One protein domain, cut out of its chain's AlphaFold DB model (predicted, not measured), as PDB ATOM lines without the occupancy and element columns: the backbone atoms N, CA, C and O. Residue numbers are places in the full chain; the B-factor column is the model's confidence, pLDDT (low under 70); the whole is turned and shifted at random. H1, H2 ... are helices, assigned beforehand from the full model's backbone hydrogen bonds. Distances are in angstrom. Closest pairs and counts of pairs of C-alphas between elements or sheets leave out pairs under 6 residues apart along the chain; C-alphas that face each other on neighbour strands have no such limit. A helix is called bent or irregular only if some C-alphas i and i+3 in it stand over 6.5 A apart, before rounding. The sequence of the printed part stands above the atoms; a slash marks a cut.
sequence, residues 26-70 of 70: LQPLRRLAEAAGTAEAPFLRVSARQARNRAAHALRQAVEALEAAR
ATOM      1  N   LEU A  26     222.329 168.213 117.223       90.00
ATOM      2  CA  LEU A  26     221.976 169.612 117.482       90.00
ATOM      3  C   LEU A  26     220.468 169.828 117.674       90.00
ATOM      4  O   LEU A  26     220.056 170.928 118.040       90.00
ATOM      5  N   GLN A  27     219.632 168.808 117.464       90.69
ATOM      6  CA  GLN A  27     218.177 168.939 117.561       90.69
ATOM      7  C   GLN A  27     217.691 169.459 118.930       90.69
ATOM      8  O   GLN A  27     216.816 170.323 118.940       90.69
ATOM      9  N   PRO A  28     218.267 169.059 120.084       93.75
ATOM     10  CA  PRO A  28     217.860 169.623 121.373       93.75
ATOM     11  C   PRO A  28     218.127 171.129 121.503       93.75
ATOM     12  O   PRO A  28     217.374 171.830 122.171       93.75
ATOM     13  N   LEU A  29     219.180 171.640 120.850       94.25
ATOM     14  CA  LEU A  29     219.478 173.074 120.818       94.25
ATOM     15  C   LEU A  29     218.468 173.832 119.955       94.25
ATOM     16  O   LEU A  29     218.020 174.902 120.356       94.25
ATOM     17  N   ARG A  30     218.078 173.257 118.808       94.06
ATOM     18  CA  ARG A  30     217.049 173.829 117.923       94.06
ATOM     19  C   ARG A  30     215.695 173.907 118.618       94.06
ATOM     20  O   ARG A  30     215.123 174.983 118.680       94.06
ATOM     21  N   ARG A  31     215.265 172.814 119.258       94.00
ATOM     22  CA  ARG A  31     214.016 172.784 120.035       94.00
ATOM     23  C   ARG A  31     214.005 173.826 121.151       94.00
ATOM     24  O   ARG A  31     213.003 174.497 121.348       94.00
ATOM     25  N   LEU A  32     215.119 173.990 121.878       96.69
ATOM     26  CA  LEU A  32     215.212 175.035 122.902       96.69
ATOM     27  C   LEU A  32     215.107 176.446 122.298       96.69
ATOM     28  O   LEU A  32     214.506 177.316 122.920       96.69
ATOM     29  N   ALA A  33     215.695 176.678 121.120       95.81
ATOM     30  CA  ALA A  33     215.609 177.964 120.431       95.81
ATOM     31  C   ALA A  33     214.186 178.254 119.922       95.81
ATOM     32  O   ALA A  33     213.706 179.372 120.074       95.81
ATOM     33  N   GLU A  34     213.502 177.249 119.377       96.12
ATOM     34  CA  GLU A  34     212.105 177.340 118.929       96.12
ATOM     35  C   GLU A  34     211.138 177.585 120.096       96.12
ATOM     36  O   GLU A  34     210.206 178.372 119.971       96.12
ATOM     37  N   ALA A  35     211.387 176.969 121.254       96.75
ATOM     38  CA  ALA A  35     210.582 177.155 122.460       96.75
ATOM     39  C   ALA A  35     210.935 178.430 123.254       96.75
ATOM     40  O   ALA A  35     210.457 178.612 124.375       96.75
ATOM     41  N   ALA A  36     211.805 179.307 122.741       94.75
ATOM     42  CA  ALA A  36     212.228 180.499 123.468       94.75
ATOM     43  C   ALA A  36     211.025 181.395 123.820       94.75
ATOM     44  O   ALA A  36     210.233 181.773 122.964       94.75
ATOM     45  N   GLY A  37     210.894 181.741 125.104       94.62
ATOM     46  CA  GLY A  37     209.778 182.548 125.608       94.62
ATOM     47  C   GLY A  37     208.500 181.762 125.917       94.62
ATOM     48  O   GLY A  37     207.559 182.347 126.448       94.62
ATOM     49  N   THR A  38     208.459 180.452 125.656       96.38
ATOM     50  CA  THR A  38     207.336 179.594 126.056       96.38
ATOM     51  C   THR A  38     207.577 178.949 127.424       96.38
ATOM     52  O   THR A  38     208.699 178.901 127.941       96.38
ATOM     53  N   ALA A  39     206.511 178.395 128.008       96.25
ATOM     54  CA  ALA A  39     206.594 177.608 129.237       96.25
ATOM     55  C   ALA A  39     207.388 176.295 129.064       96.25
ATOM     56  O   ALA A  39     207.769 175.682 130.058       96.25
ATOM     57  N   GLU A  40     207.661 175.865 127.828       93.19
ATOM     58  CA  GLU A  40     208.379 174.622 127.531       93.19
ATOM     59  C   GLU A  40     209.904 174.775 127.641       93.19
ATOM     60  O   GLU A  40     210.613 173.802 127.921       93.19
ATOM     61  N   ALA A  41     210.431 175.995 127.478       94.50
ATOM     62  CA  ALA A  41     211.871 176.254 127.466       94.50
ATOM     63  C   ALA A  41     212.635 175.680 128.679       94.50
ATOM     64  O   ALA A  41     213.689 175.065 128.468       94.50
ATOM     65  N   PRO A  42     212.159 175.798 129.939       95.94
ATOM     66  CA  PRO A  42     212.853 175.229 131.095       95.94
ATOM     67  C   PRO A  42     213.041 173.709 131.001       95.94
ATOM     68  O   PRO A  42     214.102 173.208 131.382       95.94
ATOM     69  N   PHE A  43     212.068 172.991 130.434       94.88
ATOM     70  CA  PHE A  43     212.102 171.534 130.285       94.88
ATOM     71  C   PHE A  43     213.104 171.074 129.214       94.88
ATOM     72  O   PHE A  43     213.632 169.965 129.284       94.88
ATOM     73  N   LEU A  44     213.443 171.947 128.260       96.19
ATOM     74  CA  LEU A  44     214.400 171.666 127.185       96.19
ATOM     75  C   LEU A  44     215.850 172.038 127.544       96.19
ATOM     76  O   LEU A  44     216.791 171.612 126.870       96.19
ATOM     77  N   ARG A  45     216.078 172.797 128.627       95.38
ATOM     78  CA  ARG A  45     217.423 173.296 128.986       95.38
ATOM     79  C   ARG A  45     218.447 172.187 129.210       95.38
ATOM     80  O   ARG A  45     219.610 172.346 128.836       95.38
ATOM     81  N   VAL A  46     218.048 171.084 129.842       96.56
ATOM     82  CA  VAL A  46     218.977 169.994 130.178       96.56
ATOM     83  C   VAL A  46     219.457 169.282 128.917       96.56
ATOM     84  O   VAL A  46     220.667 169.139 128.721       96.56
ATOM     85  N   SER A  47     218.534 168.890 128.036       94.75
ATOM     86  CA  SER A  47     218.860 168.194 126.788       94.75
ATOM     87  C   SER A  47     219.678 169.086 125.846       94.75
ATOM     88  O   SER A  47     220.666 168.629 125.265       94.75
ATOM     89  N   ALA A  48     219.357 170.381 125.781       95.81
ATOM     90  CA  ALA A  48     220.134 171.382 125.058       95.81
ATOM     91  C   ALA A  48     221.564 171.528 125.607       95.81
ATOM     92  O   ALA A  48     222.531 171.525 124.841       95.81
ATOM     93  N   ARG A  49     221.738 171.588 126.935       96.88
ATOM     94  CA  ARG A  49     223.074 171.666 127.553       96.88
ATOM     95  C   ARG A  49     223.913 170.425 127.257       96.88
ATOM     96  O   ARG A  49     225.092 170.549 126.935       96.88
ATOM     97  N   GLN A  50     223.316 169.238 127.329       95.06
ATOM     98  CA  GLN A  50     223.999 167.994 126.975       95.06
ATOM     99  C   GLN A  50     224.405 167.967 125.495       95.06
ATOM    100  O   GLN A  50     225.538 167.601 125.187       95.06
ATOM    101  N   ALA A  51     223.520 168.396 124.591       95.06
ATOM    102  CA  ALA A  51     223.818 168.508 123.164       95.06
ATOM    103  C   ALA A  51     224.996 169.457 122.898       95.06
ATOM    104  O   ALA A  51     225.944 169.072 122.212       95.06
ATOM    105  N   ARG A  52     224.999 170.644 123.523       95.50
ATOM    106  CA  ARG A  52     226.126 171.591 123.457       95.50
ATOM    107  C   ARG A  52     227.431 170.943 123.914       95.50
ATOM    108  O   ARG A  52     228.446 171.063 123.235       95.50
ATOM    109  N   ASN A  53     227.413 170.270 125.063       96.31
ATOM    110  CA  ASN A  53     228.617 169.670 125.634       96.31
ATOM    111  C   ASN A  53     229.183 168.568 124.735       96.31
ATOM    112  O   ASN A  53     230.393 168.536 124.513       96.31
ATOM    113  N   ARG A  54     228.317 167.707 124.185       93.44
ATOM    114  CA  ARG A  54     228.720 166.665 123.231       93.44
ATOM    115  C   ARG A  54     229.331 167.261 121.967       93.44
ATOM    116  O   ARG A  54     230.408 166.833 121.576       93.44
ATOM    117  N   ALA A  55     228.693 168.274 121.377       93.50
ATOM    118  CA  ALA A  55     229.223 168.950 120.193       93.50
ATOM    119  C   ALA A  55     230.601 169.574 120.470       93.50
ATOM    120  O   ALA A  55     231.545 169.362 119.716       93.50
ATOM    121  N   ALA A  56     230.747 170.279 121.595       95.81
ATOM    122  CA  ALA A  56     232.020 170.880 121.976       95.81
ATOM    123  C   ALA A  56     233.116 169.830 122.234       95.81
ATOM    124  O   ALA A  56     234.273 170.064 121.905       95.81
ATOM    125  N   HIS A  57     232.768 168.686 122.827       95.12
ATOM    126  CA  HIS A  57     233.706 167.585 123.030       95.12
ATOM    127  C   HIS A  57     234.164 166.976 121.702       95.12
ATOM    128  O   HIS A  57     235.365 166.885 121.482       95.12
ATOM    129  N   ALA A  58     233.232 166.657 120.800       92.56
ATOM    130  CA  ALA A  58     233.555 166.099 119.488       92.56
ATOM    131  C   ALA A  58     234.450 167.039 118.664       92.56
ATOM    132  O   ALA A  58     235.414 166.594 118.052       92.56
ATOM    133  N   LEU A  59     234.181 168.350 118.701       96.12
ATOM    134  CA  LEU A  59     235.027 169.343 118.034       96.12
ATOM    135  C   LEU A  59     236.439 169.389 118.626       96.12
ATOM    136  O   LEU A  59     237.403 169.446 117.871       96.12
ATOM    137  N   ARG A  60     236.583 169.323 119.958       98.00
ATOM    138  CA  ARG A  60     237.911 169.251 120.591       98.00
ATOM    139  C   ARG A  60     238.674 167.998 120.167       98.00
ATOM    140  O   ARG A  60     239.837 168.118 119.811       98.00
ATOM    141  N   GLN A  61     238.013 166.839 120.148       97.19
ATOM    142  CA  GLN A  61     238.628 165.587 119.696       97.19
ATOM    143  C   GLN A  61     239.051 165.651 118.225       97.19
ATOM    144  O   GLN A  61     240.119 165.166 117.874       97.19
ATOM    145  N   ALA A  62     238.235 166.268 117.367       95.75
ATOM    146  CA  ALA A  62     238.567 166.435 115.956       95.75
ATOM    147  C   ALA A  62     239.805 167.324 115.758       95.75
ATOM    148  O   ALA A  62     240.670 166.991 114.953       95.75
ATOM    149  N   VAL A  63     239.909 168.426 116.509       98.19
ATOM    150  CA  VAL A  63     241.090 169.303 116.486       98.19
ATOM    151  C   VAL A  63     242.326 168.561 116.989       98.19
ATOM    152  O   VAL A  63     243.358 168.597 116.333       98.19
ATOM    153  N   GLU A  64     242.221 167.847 118.109       98.00
ATOM    154  CA  GLU A  64     243.327 167.058 118.664       98.00
ATOM    155  C   GLU A  64     243.824 165.992 117.678       98.00
ATOM    156  O   GLU A  64     245.026 165.869 117.459       98.00
ATOM    157  N   ALA A  65     242.909 165.271 117.025       97.31
ATOM    158  CA  ALA A  65     243.257 164.282 116.009       97.31
ATOM    159  C   ALA A  65     243.940 164.910 114.783       97.31
ATOM    160  O   ALA A  65     244.848 164.306 114.217       97.31
ATOM    161  N   LEU A  66     243.519 166.114 114.378       97.94
ATOM    162  CA  LEU A  66     244.131 166.837 113.264       97.94
ATOM    163  C   LEU A  66     245.551 167.303 113.601       97.94
ATOM    164  O   LEU A  66     246.446 167.147 112.776       97.94
ATOM    165  N   GLU A  67     245.767 167.835 114.805       97.44
ATOM    166  CA  GLU A  67     247.100 168.252 115.260       97.44
ATOM    167  C   GLU A  67     248.035 167.051 115.463       97.44
ATOM    168  O   GLU A  67     249.213 167.142 115.145       97.44
ATOM    169  N   ALA A  68     247.529 165.906 115.934       94.06
ATOM    170  CA  ALA A  68     248.328 164.685 116.076       94.06
ATOM    171  C   ALA A  68     248.724 164.047 114.730       94.06
ATOM    172  O   ALA A  68     249.678 163.275 114.674       94.06
ATOM    173  N   ALA A  69     247.974 164.329 113.661       89.94
ATOM    174  CA  ALA A  69     248.259 163.848 112.310       89.94
ATOM    175  C   ALA A  69     249.214 164.765 111.523       89.94
ATOM    176  O   ALA A  69     249.565 164.435 110.388       89.94
ATOM    177  N   ARG A  70     249.585 165.915 112.096       73.12
ATOM    178  CA  ARG A  70     250.486 166.907 111.507       73.12
ATOM    179  C   ARG A  70     251.943 166.618 111.853       73.12
ATOM    180  O   ARG A  70     252.784 166.857 110.956       73.12
TER     181      ARG A  70
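What this domain is: This is residues 26 to 70 of the 70 residues of an uncharacterized protein of Acetobacteraceae bacterium AT-5844 (UniProt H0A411). A short helix, H1, folds back along the first part of a much longer helix, H2, as a lopsided helical hairpin, and the far part of H2 sticks out alone as residues 56 to 68, followed by residues 69 and 70. The printed part has 45 residues, with H1 then H2 along it, no named strand, and the class all helix. It is only just extended, close to loose, with a radius of gyration of the C-alphas of 14.4 A, and spans 48 by 14 by 12 A, a rod.

Where its parts are: H1 is residues 26 to 34, beginning at C-alpha 26 (221.976, 169.612, 117.482). H2 is residues 41 to 68, 39.9 A long, and ends at C-alpha 68 (248.328, 164.685, 116.076). H2 is irregular, with C-alphas 43 and 46 7.0 A apart, and has a kink of 28 degrees near residue 48.

How they stand to each other: H1 and H2 form a helical hairpin and touch, the closest C-alphas being those of Leu 29 and Ala 48, 4.6 A apart. They run opposite ways at a steep tilt of 38 degrees. Every O i to N i+4 pair is within hydrogen-bond range in H1, and 22 of 24 in H2.

The domain as a whole: The C-alphas farthest apart, those of Ala 39 and Arg 70, are 48.5 A apart. Without residues 56 to 70, which stand free, the body spans 25 by 13 by 9 A. The link from H1 to H2 is short, the printed part has no cut, and no printed residue is under 70 in pLDDT.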